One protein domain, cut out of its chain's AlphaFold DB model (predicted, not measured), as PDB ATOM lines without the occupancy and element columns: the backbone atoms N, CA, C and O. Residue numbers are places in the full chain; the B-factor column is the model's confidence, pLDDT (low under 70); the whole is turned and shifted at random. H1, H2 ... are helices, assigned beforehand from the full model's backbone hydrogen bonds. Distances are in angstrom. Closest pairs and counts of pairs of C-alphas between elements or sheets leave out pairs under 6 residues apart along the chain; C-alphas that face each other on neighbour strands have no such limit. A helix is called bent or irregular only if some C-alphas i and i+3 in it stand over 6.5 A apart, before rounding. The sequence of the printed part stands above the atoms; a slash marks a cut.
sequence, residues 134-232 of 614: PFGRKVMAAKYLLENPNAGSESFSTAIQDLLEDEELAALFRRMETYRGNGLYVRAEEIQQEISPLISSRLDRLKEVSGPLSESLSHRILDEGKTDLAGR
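What this domain is: This is residues 134 to 232 of the 614 residues of an uncharacterized protein of Spirochaeta isovalerica (UniProt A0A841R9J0). Three helices, H1, H2 and H3, lie side by side in a slightly turning row, each running opposite to the one before, and the sharply bent helix H4 and the helix H5 fold back over one side of that row. H4a pairs with H3 at one edge, the kink sends H4b off at about a right angle, and H5 returns beside H4b to meet H1, which brings the five helices round into a ring of contacts. The printed part has 99 residues, with five named helices in the order H1, H2, H3, H4, H5 and no named strand, and its class is all helix. It is compact, with a radius of gyration of the C-alphas of 12.5 A, and spans 36 by 29 by 19 A. Residues 222 to 232 follow H5 as a tail with no named element.

How they stand to each other: Begin with the longest helix, H4, residues 185 to 209, which by its hydrogen bonds was assigned as one helix but is bent: C-alphas 198 and 201 are 7.1 A apart. Its arms are H4a, residues 185 to 198, and H4b, residues 201 to 209, and their lines are about perpendicular, at 74 degrees. H4a is itself irregular, with C-alphas 194 and 197 6.9 A apart. From H4a go to H3, residues 167 to 181; they touch as a helical hairpin, the closest C-alphas being those of Met 176 and Ala 188 at 4.7 A, with a shallow tilt of 25 degrees, opposite ways. H3 in turn touches H2, residues 153 to 164, in a second hairpin, with the C-alphas of Ser 157 and Ala 170 closest at 4.8 A and a shallow tilt of 31 degrees, opposite ways. H2 and H1, residues 134 to 147, are a hairpin too: the C-alphas of Ala 142 and Ala 159 come closest, at 4.2 A, and the steep tilt is 39 degrees, opposite ways. Now return to H4b, which touches H5, residues 211 to 221, as a hairpin; the C-alphas of Lys 207 and Ser 214 are closest, at 5.2 A, and they run opposite ways at a shallow tilt of 35.0 degrees, only just short of steep. H5 touches H1 at residues 143 to 147 of H1 alone, with the C-alphas of Lys 143 and Leu 213 closest at 6.7 A and a steep tilt of 50 degrees, the same way. H2 and H5 are near each other, while H1 and H3 are apart. Every O i to N i+4 pair is within hydrogen-bond range in H1, H2, H3 and H5; in H4a it is 8 of 10 and in H4b 4 of 5.

Where its parts are: Find C-alpha 185 at (184.634, 134.624, 129.361); from there H4a runs 20.2 A to C-alpha 198 at (186.332, 146.133, 112.821), and H4b runs 13.0 A from C-alpha 201 to C-alpha 209. H1 begins at C-alpha 134, at (170.620, 134.846, 96.054), and is 20.1 A long. H2 measures 16.2 A and H3 20.7 A. H5 runs 15.2 A and ends at C-alpha 221, at (178.454, 140.890, 120.103).

The domain as a whole: The two C-alphas farthest apart are those of Pro 134 and Val 186, at 37.9 A. The printed part has no cut, and the links H1 to H2, H2 to H3, H3 to H4 and H4 to H5 are tight. The mean pLDDT of the printed part is 78.7; look for values under 70 at residues 149 to 150, 208 to 212 and 223 to 231 of this predicted model.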
ATOM      1  N   PRO A 134     169.470 135.362  95.308       75.06
ATOM      2  CA  PRO A 134     170.620 134.846  96.054       75.06
ATOM      3  C   PRO A 134     171.041 135.687  97.264       75.06
ATOM      4  O   PRO A 134     171.292 135.120  98.323       75.06
ATOM      5  N   PHE A 135     171.079 137.017  97.134       73.06
ATOM      6  CA  PHE A 135     171.426 137.890  98.257       73.06
ATOM      7  C   PHE A 135     170.319 137.872  99.311       73.06
ATOM      8  O   PHE A 135     170.589 137.713 100.500       73.06
ATOM      9  N   GLY A 136     169.059 137.956  98.872       71.50
ATOM     10  CA  GLY A 136     167.926 137.900  99.785       71.50
ATOM     11  C   GLY A 136     167.866 136.602 100.600       71.50
ATOM     12  O   GLY A 136     167.559 136.625 101.792       71.50
ATOM     13  N   ARG A 137     168.235 135.473  99.983       81.62
ATOM     14  CA  ARG A 137     168.348 134.174 100.657       81.62
ATOM     15  C   ARG A 137     169.403 134.173 101.755       81.62
ATOM     16  O   ARG A 137     169.082 133.712 102.843       81.62
ATOM     17  N   LYS A 138     170.602 134.713 101.501       82.31
ATOM     18  CA  LYS A 138     171.668 134.825 102.514       82.31
ATOM     19  C   LYS A 138     171.196 135.618 103.732       82.31
ATOM     20  O   LYS A 138     171.272 135.133 104.854       82.31
ATOM     21  N   VAL A 139     170.617 136.801 103.514       78.12
ATOM     22  CA  VAL A 139     170.167 137.665 104.620       78.12
ATOM     23  C   VAL A 139     169.029 137.016 105.414       78.12
ATOM     24  O   VAL A 139     169.037 137.051 106.641       78.12
ATOM     25  N   MET A 140     168.056 136.396 104.738       80.25
ATOM     26  CA  MET A 140     166.944 135.726 105.417       80.25
ATOM     27  C   MET A 140     167.389 134.445 106.142       80.25
ATOM     28  O   MET A 140     166.896 134.156 107.230       80.25
ATOM     29  N   ALA A 141     168.336 133.687 105.585       85.94
ATOM     30  CA  ALA A 141     168.933 132.537 106.261       85.94
ATOM     31  C   ALA A 141     169.701 132.980 107.513       85.94
ATOM     32  O   ALA A 141     169.450 132.460 108.599       85.94
ATOM     33  N   ALA A 142     170.546 134.005 107.389       82.56
ATOM     34  CA  ALA A 142     171.265 134.584 108.515       82.56
ATOM     35  C   ALA A 142     170.315 135.121 109.594       82.56
ATOM     36  O   ALA A 142     170.563 134.898 110.773       82.56
ATOM     37  N   LYS A 143     169.183 135.738 109.219       82.44
ATOM     38  CA  LYS A 143     168.121 136.119 110.167       82.44
ATOM     39  C   LYS A 143     167.665 134.930 111.008       82.44
ATOM     40  O   LYS A 143     167.671 135.029 112.229       82.44
ATOM     41  N   TYR A 144     167.294 133.816 110.376       83.81
ATOM     42  CA  TYR A 144     166.854 132.622 111.104       83.81
ATOM     43  C   TYR A 144     167.946 132.067 112.022       83.81
ATOM     44  O   TYR A 144     167.667 131.681 113.152       83.81
ATOM     45  N   LEU A 145     169.200 132.059 111.570       83.25
ATOM     46  CA  LEU A 145     170.322 131.594 112.386       83.25
ATOM     47  C   LEU A 145     170.596 132.516 113.585       83.25
ATOM     48  O   LEU A 145     170.850 132.019 114.677       83.25
ATOM     49  N   LEU A 146     170.504 133.837 113.406       78.44
ATOM     50  CA  LEU A 146     170.705 134.824 114.473       78.44
ATOM     51  C   LEU A 146     169.562 134.837 115.492       78.44
ATOM     52  O   LEU A 146     169.821 135.000 116.682       78.44
ATOM     53  N   GLU A 147     168.320 134.652 115.035       77.12
ATOM     54  CA  GLU A 147     167.126 134.560 115.888       77.12
ATOM     55  C   GLU A 147     167.054 133.248 116.678       77.12
ATOM     56  O   GLU A 147     166.251 133.144 117.603       77.12
ATOM     57  N   ASN A 148     167.866 132.246 116.330       77.88
ATOM     58  CA  ASN A 148     167.940 131.003 117.081       77.88
ATOM     59  C   ASN A 148     168.761 131.215 118.370       77.88
ATOM     60  O   ASN A 148     169.986 131.386 118.278       77.88
ATOM     61  N   PRO A 149     168.139 131.146 119.564       69.12
ATOM     62  CA  PRO A 149     168.870 131.267 120.825       69.12
ATOM     63  C   PRO A 149     169.884 130.126 120.978       69.12
ATOM     64  O   PRO A 149     171.034 130.355 121.329       69.12
ATOM     65  N   ASN A 150     169.514 128.920 120.540       67.88
ATOM     66  CA  ASN A 150     170.357 127.725 120.580       67.88
ATOM     67  C   ASN A 150     171.314 127.616 119.377       67.88
ATOM     68  O   ASN A 150     171.790 126.523 119.057       67.88
ATOM     69  N   ALA A 151     171.553 128.702 118.634       72.25
ATOM     70  CA  ALA A 151     172.542 128.676 117.562       72.25
ATOM     71  C   ALA A 151     173.938 128.467 118.153       72.25
ATOM     72  O   ALA A 151     174.450 129.333 118.862       72.25
ATOM     73  N   GLY A 152     174.558 127.335 117.814       73.50
ATOM     74  CA  GLY A 152     175.956 127.073 118.136       73.50
ATOM     75  C   GLY A 152     176.909 128.022 117.402       73.50
ATOM     76  O   GLY A 152     176.515 128.754 116.490       73.50
ATOM     77  N   SER A 153     178.189 127.963 117.772       82.56
ATOM     78  CA  SER A 153     179.243 128.820 117.212       82.56
ATOM     79  C   SER A 153     179.352 128.730 115.683       82.56
ATOM     80  O   SER A 153     179.574 129.747 115.030       82.56
ATOM     81  N   GLU A 154     179.117 127.552 115.100       84.56
ATOM     82  CA  GLU A 154     179.096 127.349 113.644       84.56
ATOM     83  C   GLU A 154     177.914 128.056 112.971       84.56
ATOM     84  O   GLU A 154     178.106 128.817 112.028       84.56
ATOM     85  N   SER A 155     176.691 127.889 113.488       83.38
ATOM     86  CA  SER A 155     175.503 128.565 112.945       83.38
ATOM     87  C   SER A 155     175.637 130.085 112.990       83.38
ATOM     88  O   SER A 155     175.223 130.774 112.059       83.38
ATOM     89  N   PHE A 156     176.237 130.607 114.060       82.25
ATOM     90  CA  PHE A 156     176.514 132.028 114.180       82.25
ATOM     91  C   PHE A 156     177.571 132.482 113.164       82.25
ATOM     92  O   PHE A 156     177.323 133.426 112.420       82.25
ATOM     93  N   SER A 157     178.691 131.762 113.049       87.06
ATOM     94  CA  SER A 157     179.735 132.024 112.048       87.06
ATOM     95  C   SER A 157     179.184 132.047 110.620       87.06
ATOM     96  O   SER A 157     179.485 132.967 109.864       87.06
ATOM     97  N   THR A 158     178.333 131.079 110.258       88.44
ATOM     98  CA  THR A 158     177.672 131.041 108.945       88.44
ATOM     99  C   THR A 158     176.819 132.287 108.715       88.44
ATOM    100  O   THR A 158     176.892 132.890 107.648       88.44
ATOM    101  N   ALA A 159     176.053 132.724 109.720       86.12
ATOM    102  CA  ALA A 159     175.240 133.930 109.610       86.12
ATOM    103  C   ALA A 159     176.094 135.193 109.395       86.12
ATOM    104  O   ALA A 159     175.734 136.044 108.582       86.12
ATOM    105  N   ILE A 160     177.235 135.308 110.085       85.81
ATOM    106  CA  ILE A 160     178.177 136.421 109.894       85.81
ATOM    107  C   ILE A 160     178.763 136.405 108.487       85.81
ATOM    108  O   ILE A 160     178.767 137.436 107.817       85.81
ATOM    109  N   GLN A 161     179.219 135.242 108.027       88.12
ATOM    110  CA  GLN A 161     179.787 135.085 106.693       88.12
ATOM    111  C   GLN A 161     178.766 135.451 105.607       88.12
ATOM    112  O   GLN A 161     179.097 136.176 104.670       88.12
ATOM    113  N   ASP A 162     177.511 135.024 105.757       85.50
ATOM    114  CA  ASP A 162     176.432 135.333 104.817       85.50
ATOM    115  C   ASP A 162     176.051 136.823 104.798       85.50
ATOM    116  O   ASP A 162     175.677 137.342 103.743       85.50
ATOM    117  N   LEU A 163     176.132 137.515 105.941       80.19
ATOM    118  CA  LEU A 163     175.764 138.933 106.061       80.19
ATOM    119  C   LEU A 163     176.891 139.894 105.684       80.19
ATOM    120  O   LEU A 163     176.628 140.931 105.074       80.19
ATOM    121  N   LEU A 164     178.118 139.594 106.110       81.62
ATOM    122  CA  LEU A 164     179.258 140.507 106.016       81.62
ATOM    123  C   LEU A 164     180.224 140.147 104.886       81.62
ATOM    124  O   LEU A 164     181.031 140.999 104.508       81.62
ATOM    125  N   GLU A 165     180.107 138.932 104.339       82.69
ATOM    126  CA  GLU A 165     180.993 138.371 103.310       82.69
ATOM    127  C   GLU A 165     182.476 138.428 103.725       82.69
ATOM    128  O   GLU A 165     183.354 138.696 102.908       82.69
ATOM    129  N   ASP A 166     182.737 138.190 105.015       84.88
ATOM    130  CA  ASP A 166     184.054 138.276 105.650       84.88
ATOM    131  C   ASP A 166     184.337 136.999 106.457       84.88
ATOM    132  O   ASP A 166     183.722 136.739 107.496       84.88
ATOM    133  N   GLU A 167     185.234 136.168 105.928       87.69
ATOM    134  CA  GLU A 167     185.577 134.865 106.498       87.69
ATOM    135  C   GLU A 167     186.468 134.987 107.740       87.69
ATOM    136  O   GLU A 167     186.296 134.228 108.697       87.69
ATOM    137  N   GLU A 168     187.373 135.968 107.767       88.56
ATOM    138  CA  GLU A 168     188.254 136.208 108.914       88.56
ATOM    139  C   GLU A 168     187.434 136.662 110.120       88.56
ATOM    140  O   GLU A 168     187.561 136.111 111.220       88.56
ATOM    141  N   LEU A 169     186.517 137.602 109.896       87.00
ATOM    142  CA  LEU A 169     185.621 138.093 110.931       87.00
ATOM    143  C   LEU A 169     184.694 136.979 111.438       87.00
ATOM    144  O   LEU A 169     184.547 136.806 112.649       87.00
ATOM    145  N   ALA A 170     184.122 136.170 110.541       88.75
ATOM    146  CA  ALA A 170     183.312 135.011 110.918       88.75
ATOM    147  C   ALA A 170     184.103 134.005 111.779       88.75
ATOM    148  O   ALA A 170     183.601 133.522 112.799       88.75
ATOM    149  N   ALA A 171     185.369 133.746 111.440       89.56
ATOM    150  CA  ALA A 171     186.236 132.864 112.214       89.56
ATOM    151  C   ALA A 171     186.537 133.409 113.623       89.56
ATOM    152  O   ALA A 171     186.546 132.630 114.585       89.56
ATOM    153  N   LEU A 172     186.750 134.722 113.768       89.31
ATOM    154  CA  LEU A 172     186.911 135.372 115.074       89.31
ATOM    155  C   LEU A 172     185.640 135.240 115.920       89.31
ATOM    156  O   LEU A 172     185.713 134.839 117.084       89.31
ATOM    157  N   PHE A 173     184.469 135.460 115.321       86.19
ATOM    158  CA  PHE A 173     183.180 135.263 115.988       86.19
ATOM    159  C   PHE A 173     182.947 133.832 116.447       86.19
ATOM    160  O   PHE A 173     182.497 133.603 117.572       86.19
ATOM    161  N   ARG A 174     183.294 132.854 115.605       89.69
ATOM    162  CA  ARG A 174     183.224 131.442 115.978       89.69
ATOM    163  C   ARG A 174     184.074 131.160 117.212       89.69
ATOM    164  O   ARG A 174     183.607 130.492 118.135       89.69
ATOM    165  N   ARG A 175     185.319 131.647 117.230       90.00
ATOM    166  CA  ARG A 175     186.241 131.483 118.366       90.00
ATOM    167  C   ARG A 175     185.668 132.118 119.628       90.00
ATOM    168  O   ARG A 175     185.600 131.441 120.648       90.00
ATOM    169  N   MET A 176     185.200 133.361 119.540       88.06
ATOM    170  CA  MET A 176     184.549 134.068 120.645       88.06
ATOM    171  C   MET A 176     183.383 133.254 121.229       88.06
ATOM    172  O   MET A 176     183.378 132.968 122.424       88.06
ATOM    173  N   GLU A 177     182.439 132.794 120.399       84.94
ATOM    174  CA  GLU A 177     181.298 131.992 120.865       84.94
ATOM    175  C   GLU A 177     181.707 130.624 121.418       84.94
ATOM    176  O   GLU A 177     181.086 130.119 122.351       84.94
ATOM    177  N   THR A 178     182.783 130.039 120.893       87.94
ATOM    178  CA  THR A 178     183.333 128.780 121.409       87.94
ATOM    179  C   THR A 178     183.885 128.981 122.819       87.94
ATOM    180  O   THR A 178     183.583 128.187 123.707       87.94
ATOM    181  N   TYR A 179     184.631 130.061 123.064       88.81
ATOM    182  CA  TYR A 179     185.110 130.394 124.406       88.81
ATOM    183  C   TYR A 179     183.954 130.696 125.365       88.81
ATOM    184  O   TYR A 179     183.927 130.131 126.458       88.81
ATOM    185  N   ARG A 180     182.949 131.480 124.941       84.00
ATOM    186  CA  ARG A 180     181.745 131.740 125.754       84.00
ATOM    187  C   ARG A 180     180.999 130.454 126.109       84.00
ATOM    188  O   ARG A 180     180.647 130.258 127.264       84.00
ATOM    189  N   GLY A 181     180.782 129.564 125.137       79.19
ATOM    190  CA  GLY A 181     180.080 128.291 125.346       79.19
ATOM    191  C   GLY A 181     180.791 127.330 126.308       79.19
ATOM    192  O   GLY A 181     180.146 126.452 126.870       79.19
ATOM    193  N   ASN A 182     182.096 127.513 126.530       84.50
ATOM    194  CA  ASN A 182     182.896 126.738 127.484       84.50
ATOM    195  C   ASN A 182     183.172 127.495 128.802       84.50
ATOM    196  O   ASN A 182     183.982 127.041 129.606       84.50
ATOM    197  N   GLY A 183     182.543 128.655 129.029       83.31
ATOM    198  CA  GLY A 183     182.723 129.457 130.246       83.31
ATOM    199  C   GLY A 183     184.045 130.236 130.331       83.31
ATOM    200  O   GLY A 183     184.401 130.737 131.395       83.31
ATOM    201  N   LEU A 184     184.788 130.364 129.226       88.75
ATOM    202  CA  LEU A 184     186.075 131.067 129.155       88.75
ATOM    203  C   LEU A 184     185.876 132.554 128.805       88.75
ATOM    204  O   LEU A 184     186.367 133.041 127.786       88.75
ATOM    205  N   TYR A 185     185.128 133.270 129.650       87.12
ATOM    206  CA  TYR A 185     184.634 134.624 129.361       87.12
ATOM    207  C   TYR A 185     185.735 135.666 129.151       87.12
ATOM    208  O   TYR A 185     185.641 136.438 128.206       87.12
ATOM    209  N   VAL A 186     186.827 135.623 129.923       88.94
ATOM    210  CA  VAL A 186     187.963 136.557 129.759       88.94
ATOM    211  C   VAL A 186     188.521 136.506 128.334       88.94
ATOM    212  O   VAL A 186     188.716 137.533 127.692       88.94
ATOM    213  N   ARG A 187     188.709 135.298 127.787       90.50
ATOM    214  CA  ARG A 187     189.219 135.138 126.421       90.50
ATOM    215  C   ARG A 187     188.203 135.582 125.369       90.50
ATOM    216  O   ARG A 187     188.585 136.075 124.311       90.50
ATOM    217  N   ALA A 188     186.915 135.392 125.641       87.50
ATOM    218  CA  ALA A 188     185.861 135.890 124.770       87.50
ATOM    219  C   ALA A 188     185.808 137.426 124.755       87.50
ATOM    220  O   ALA A 188     185.654 137.999 123.682       87.50
ATOM    221  N   GLU A 189     185.982 138.082 125.905       88.50
ATOM    222  CA  GLU A 189     186.034 139.544 126.021       88.50
ATOM    223  C   GLU A 189     187.235 140.138 125.277       88.50
ATOM    224  O   GLU A 189     187.079 141.123 124.559       88.50
ATOM    225  N   GLU A 190     188.415 139.516 125.363       91.62
ATOM    226  CA  GLU A 190     189.592 139.933 124.586       91.62
ATOM    227  C   GLU A 190     189.307 139.919 123.075       91.62
ATOM    228  O   GLU A 190     189.580 140.891 122.370       91.62
ATOM    229  N   ILE A 191     188.695 138.839 122.576       89.31
ATOM    230  CA  ILE A 191     188.317 138.723 121.160       89.31
ATOM    231  C   ILE A 191     187.210 139.729 120.809       89.31
ATOM    232  O   ILE A 191     187.213 140.310 119.727       89.31
ATOM    233  N   GLN A 192     186.265 139.981 121.713       88.19
ATOM    234  CA  GLN A 192     185.223 140.986 121.513       88.19
ATOM    235  C   GLN A 192     185.815 142.396 121.368       88.19
ATOM    236  O   GLN A 192     185.364 143.161 120.510       88.19
ATOM    237  N   GLN A 193     186.827 142.747 122.165       88.44
ATOM    238  CA  GLN A 193     187.536 144.026 122.054       88.44
ATOM    239  C   GLN A 193     188.280 144.152 120.716       88.44
ATOM    240  O   GLN A 193     188.283 145.232 120.127       88.44
ATOM    241  N   GLU A 194     188.830 143.052 120.195       89.00
ATOM    242  CA  GLU A 194     189.459 142.985 118.866       89.00
ATOM    243  C   GLU A 194     188.435 143.169 117.725       89.00
ATOM    244  O   GLU A 194     188.671 143.916 116.775       89.00
ATOM    245  N   ILE A 195     187.261 142.537 117.838       86.50
ATOM    246  CA  ILE A 195     186.189 142.562 116.828       86.50
ATOM    247  C   ILE A 195     185.460 143.914 116.769       86.50
ATOM    248  O   ILE A 195     185.098 144.384 115.686       86.50
ATOM    249  N   SER A 196     185.199 144.529 117.925       82.56
ATOM    250  CA  SER A 196     184.348 145.723 118.062       82.56
ATOM    251  C   SER A 196     184.696 146.874 117.098       82.56
ATOM    252  O   SER A 196     183.785 147.376 116.428       82.56
ATOM    253  N   PRO A 197     185.969 147.296 116.940       83.69
ATOM    254  CA  PRO A 197     186.310 148.355 115.991       83.69
ATOM    255  C   PRO A 197     186.110 147.926 114.529       83.69
ATOM    256  O   PRO A 197     185.641 148.733 113.722       83.69
ATOM    257  N   LEU A 198     186.397 146.664 114.189       81.38
ATOM    258  CA  LEU A 198     186.332 146.133 112.821       81.38
ATOM    259  C   LEU A 198     184.896 146.084 112.282       81.38
ATOM    260  O   LEU A 198     184.657 146.329 111.096       81.38
ATOM    261  N   ILE A 199     183.929 145.796 113.156       82.31
ATOM    262  CA  ILE A 199     182.545 145.566 112.744       82.31
ATOM    263  C   ILE A 199     181.672 146.828 112.738       82.31
ATOM    264  O   ILE A 199     180.669 146.856 112.029       82.31
ATOM    265  N   SER A 200     182.057 147.894 113.447       78.94
ATOM    266  CA  SER A 200     181.285 149.148 113.562       78.94
ATOM    267  C   SER A 200     180.789 149.688 112.205       78.94
ATOM    268  O   SER A 200     179.586 149.806 111.969       78.94
ATOM    269  N   SER A 201     181.703 149.871 111.246       77.75
ATOM    270  CA  SER A 201     181.386 150.337 109.884       77.75
ATOM    271  C   SER A 201     180.516 149.365 109.069       77.75
ATOM    272  O   SER A 201     179.839 149.760 108.114       77.75
ATOM    273  N   ARG A 202     180.531 148.073 109.421       80.38
ATOM    274  CA  ARG A 202     179.742 147.017 108.773       80.38
ATOM    275  C   ARG A 202     178.338 146.930 109.365       80.38
ATOM    276  O   ARG A 202     177.391 146.746 108.601       80.38
ATOM    277  N   LEU A 203     178.190 147.140 110.674       76.88
ATOM    278  CA  LEU A 203     176.893 147.263 111.342       76.88
ATOM    279  C   LEU A 203     176.108 148.459 110.824       76.88
ATOM    280  O   LEU A 203     174.904 148.321 110.625       76.88
ATOM    281  N   ASP A 204     176.764 149.582 110.527       76.88
ATOM    282  CA  ASP A 204     176.098 150.740 109.922       76.88
ATOM    283  C   ASP A 204     175.533 150.403 108.539       76.88
ATOM    284  O   ASP A 204     174.362 150.661 108.262       76.88
ATOM    285  N   ARG A 205     176.316 149.721 107.692       72.19
ATOM    286  CA  ARG A 205     175.832 149.239 106.386       72.19
ATOM    287  C   ARG A 205     174.689 148.241 106.540       72.19
ATOM    288  O   ARG A 205     173.704 148.326 105.807       72.19
ATOM    289  N   LEU A 206     174.801 147.310 107.489       72.00
ATOM    290  CA  LEU A 206     173.744 146.348 107.789       72.00
ATOM    291  C   LEU A 206     172.499 147.052 108.335       72.00
ATOM    292  O   LEU A 206     171.401 146.662 107.977       72.00
ATOM    293  N   LYS A 207     172.633 148.127 109.111       72.44
ATOM    294  CA  LYS A 207     171.515 148.920 109.640       72.44
ATOM    295  C   LYS A 207     170.730 149.605 108.525       72.44
ATOM    296  O   LYS A 207     169.505 149.673 108.589       72.44
ATOM    297  N   GLU A 208     171.405 150.044 107.462       65.94
ATOM    298  CA  GLU A 208     170.737 150.560 106.262       65.94
ATOM    299  C   GLU A 208     169.997 149.471 105.457       65.94
ATOM    300  O   GLU A 208     169.145 149.786 104.621       65.94
ATOM    301  N   VAL A 209     170.367 148.202 105.656       62.75
ATOM    302  CA  VAL A 209     169.766 147.022 105.018       62.75
ATOM    303  C   VAL A 209     168.639 146.436 105.866       62.75
ATOM    304  O   VAL A 209     167.613 146.051 105.328       62.75
ATOM    305  N   SER A 210     168.844 146.342 107.173       67.31
ATOM    306  CA  SER A 210     167.945 145.813 108.187       67.31
ATOM    307  C   SER A 210     168.432 146.275 109.563       67.31
ATOM    308  O   SER A 210     169.377 145.718 110.127       67.31
ATOM    309  N   GLY A 211     167.763 147.290 110.116       67.75
ATOM    310  CA  GLY A 211     167.986 147.752 111.490       67.75
ATOM    311  C   GLY A 211     167.903 146.617 112.517       67.75
ATOM    312  O   GLY A 211     168.872 146.424 113.245       67.75
ATOM    313  N   PRO A 212     166.836 145.790 112.512       67.50
ATOM    314  CA  PRO A 212     166.686 144.701 113.475       67.50
ATOM    315  C   PRO A 212     167.800 143.652 113.421       67.50
ATOM    316  O   PRO A 212     168.211 143.153 114.457       67.50
ATOM    317  N   LEU A 213     168.318 143.315 112.232       71.88
ATOM    318  CA  LEU A 213     169.432 142.362 112.132       71.88
ATOM    319  C   LEU A 213     170.741 142.951 112.647       71.88
ATOM    320  O   LEU A 213     171.512 142.239 113.282       71.88
ATOM    321  N   SER A 214     170.973 144.239 112.388       75.56
ATOM    322  CA  SER A 214     172.121 144.958 112.940       75.56
ATOM    323  C   SER A 214     172.044 145.029 114.468       75.56
ATOM    324  O   SER A 214     173.026 144.735 115.139       75.56
ATOM    325  N   GLU A 215     170.860 145.302 115.024       75.00
ATOM    326  CA  GLU A 215     170.610 145.297 116.472       75.00
ATOM    327  C   GLU A 215     170.804 143.905 117.084       75.00
ATOM    328  O   GLU A 215     171.565 143.769 118.038       75.00
ATOM    329  N   SER A 216     170.199 142.853 116.517       74.81
ATOM    330  CA  SER A 216     170.379 141.474 117.000       74.81
ATOM    331  C   SER A 216     171.842 141.041 116.976       74.81
ATOM    332  O   SER A 216     172.314 140.380 117.901       74.81
ATOM    333  N   LEU A 217     172.575 141.422 115.927       78.19
ATOM    334  CA  LEU A 217     174.000 141.149 115.828       78.19
ATOM    335  C   LEU A 217     174.786 141.940 116.884       78.19
ATOM    336  O   LEU A 217     175.615 141.360 117.578       78.19
ATOM    337  N   SER A 218     174.483 143.228 117.056       79.19
ATOM    338  CA  SER A 218     175.093 144.094 118.071       79.19
ATOM    339  C   SER A 218     174.891 143.552 119.487       79.19
ATOM    340  O   SER A 218     175.860 143.410 120.228       79.19
ATOM    341  N   HIS A 219     173.665 143.180 119.855       76.81
ATOM    342  CA  HIS A 219     173.374 142.610 121.173       76.81
ATOM    343  C   HIS A 219     174.106 141.286 121.406       76.81
ATOM    344  O   HIS A 219     174.566 141.015 122.513       76.81
ATOM    345  N   ARG A 220     174.263 140.465 120.361       75.88
ATOM    346  CA  ARG A 220     175.006 139.202 120.455       75.88
ATOM    347  C   ARG A 220     176.517 139.423 120.566       75.88
ATOM    348  O   ARG A 220     177.191 138.676 121.272       75.88
ATOM    349  N   ILE A 221     177.054 140.468 119.934       76.50
ATOM    350  CA  ILE A 221     178.454 140.890 120.103       76.50
ATOM    351  C   ILE A 221     178.711 141.321 121.544       76.50
ATOM    352  O   ILE A 221     179.682 140.863 122.137       76.50
ATOM    353  N   LEU A 222     177.834 142.153 122.107       72.94
ATOM    354  CA  LEU A 222     177.997 142.732 123.443       72.94
ATOM    355  C   LEU A 222     177.722 141.751 124.595       72.94
ATOM    356  O   LEU A 222     177.872 142.126 125.750       72.94
ATOM    357  N   ASP A 223     177.315 140.516 124.287       68.25
ATOM    358  CA  ASP A 223     176.814 139.512 125.242       68.25
ATOM    359  C   ASP A 223     175.567 139.954 126.035       68.25
ATOM    360  O   ASP A 223     175.049 139.217 126.867       68.25
ATOM    361  N   GLU A 224     174.991 141.111 125.697       56.97
ATOM    362  CA  GLU A 224     173.727 141.626 126.243       56.97
ATOM    363  C   GLU A 224     172.518 140.744 125.874       56.97
ATOM    364  O   GLU A 224     171.428 140.905 126.419       56.97
ATOM    365  N   GLY A 225     172.699 139.820 124.924       46.22
ATOM    366  CA  GLY A 225     171.656 138.967 124.358       46.22
ATOM    367  C   GLY A 225     171.669 137.501 124.797       46.22
ATOM    368  O   GLY A 225     170.790 136.761 124.355       46.22
ATOM    369  N   LYS A 226     172.613 137.043 125.638       47.31
ATOM    370  CA  LYS A 226     172.585 135.667 126.171       47.31
ATOM    371  C   LYS A 226     171.616 135.543 127.336       47.31
ATOM    372  O   LYS A 226     171.969 135.333 128.489       47.31
ATOM    373  N   THR A 227     170.341 135.579 126.994       48.88
ATOM    374  CA  THR A 227     169.419 134.648 127.627       48.88
ATOM    375  C   THR A 227     168.966 133.708 126.523       48.88
ATOM    376  O   THR A 227     168.283 134.138 125.596       48.88
ATOM    377  N   ASP A 228     169.303 132.417 126.627       44.75
ATOM    378  CA  ASP A 228     168.853 131.309 125.748       44.75
ATOM    379  C   ASP A 228     167.307 131.153 125.685       44.75
ATOM    380  O   ASP A 228     166.748 130.183 125.179       44.75
ATOM    381  N   LEU A 229     166.602 132.145 126.221       50.38
ATOM    382  CA  LEU A 229     165.292 132.147 126.831       50.38
ATOM    383  C   LEU A 229     164.498 133.416 126.435       50.38
ATOM    384  O   LEU A 229     163.377 133.619 126.894       50.38
ATOM    385  N   ALA A 230     165.067 134.298 125.597       56.97
ATOM    386  CA  ALA A 230     164.448 135.570 125.207       56.97
ATOM    387  C   ALA A 230     163.346 135.437 124.134       56.97
ATOM    388  O   ALA A 230     162.588 136.383 123.918       56.97
ATOM    389  N   GLY A 231     163.227 134.273 123.483       67.19
ATOM    390  CA  GLY A 231     162.279 134.042 122.388       67.19
ATOM    391  C   GLY A 231     162.546 134.908 121.146       67.19
ATOM    392  O   GLY A 231     163.471 135.716 121.096       67.19
ATOM    393  N   ARG A 232     161.729 134.743 120.104       78.00
ATOM    394  CA  ARG A 232     161.727 135.590 118.899       78.00
ATOM    395  C   ARG A 232     160.666 136.679 119.046       78.00
ATOM    396  O   ARG A 232     159.560 136.427 119.507       78.00
TER     397      ARG A 232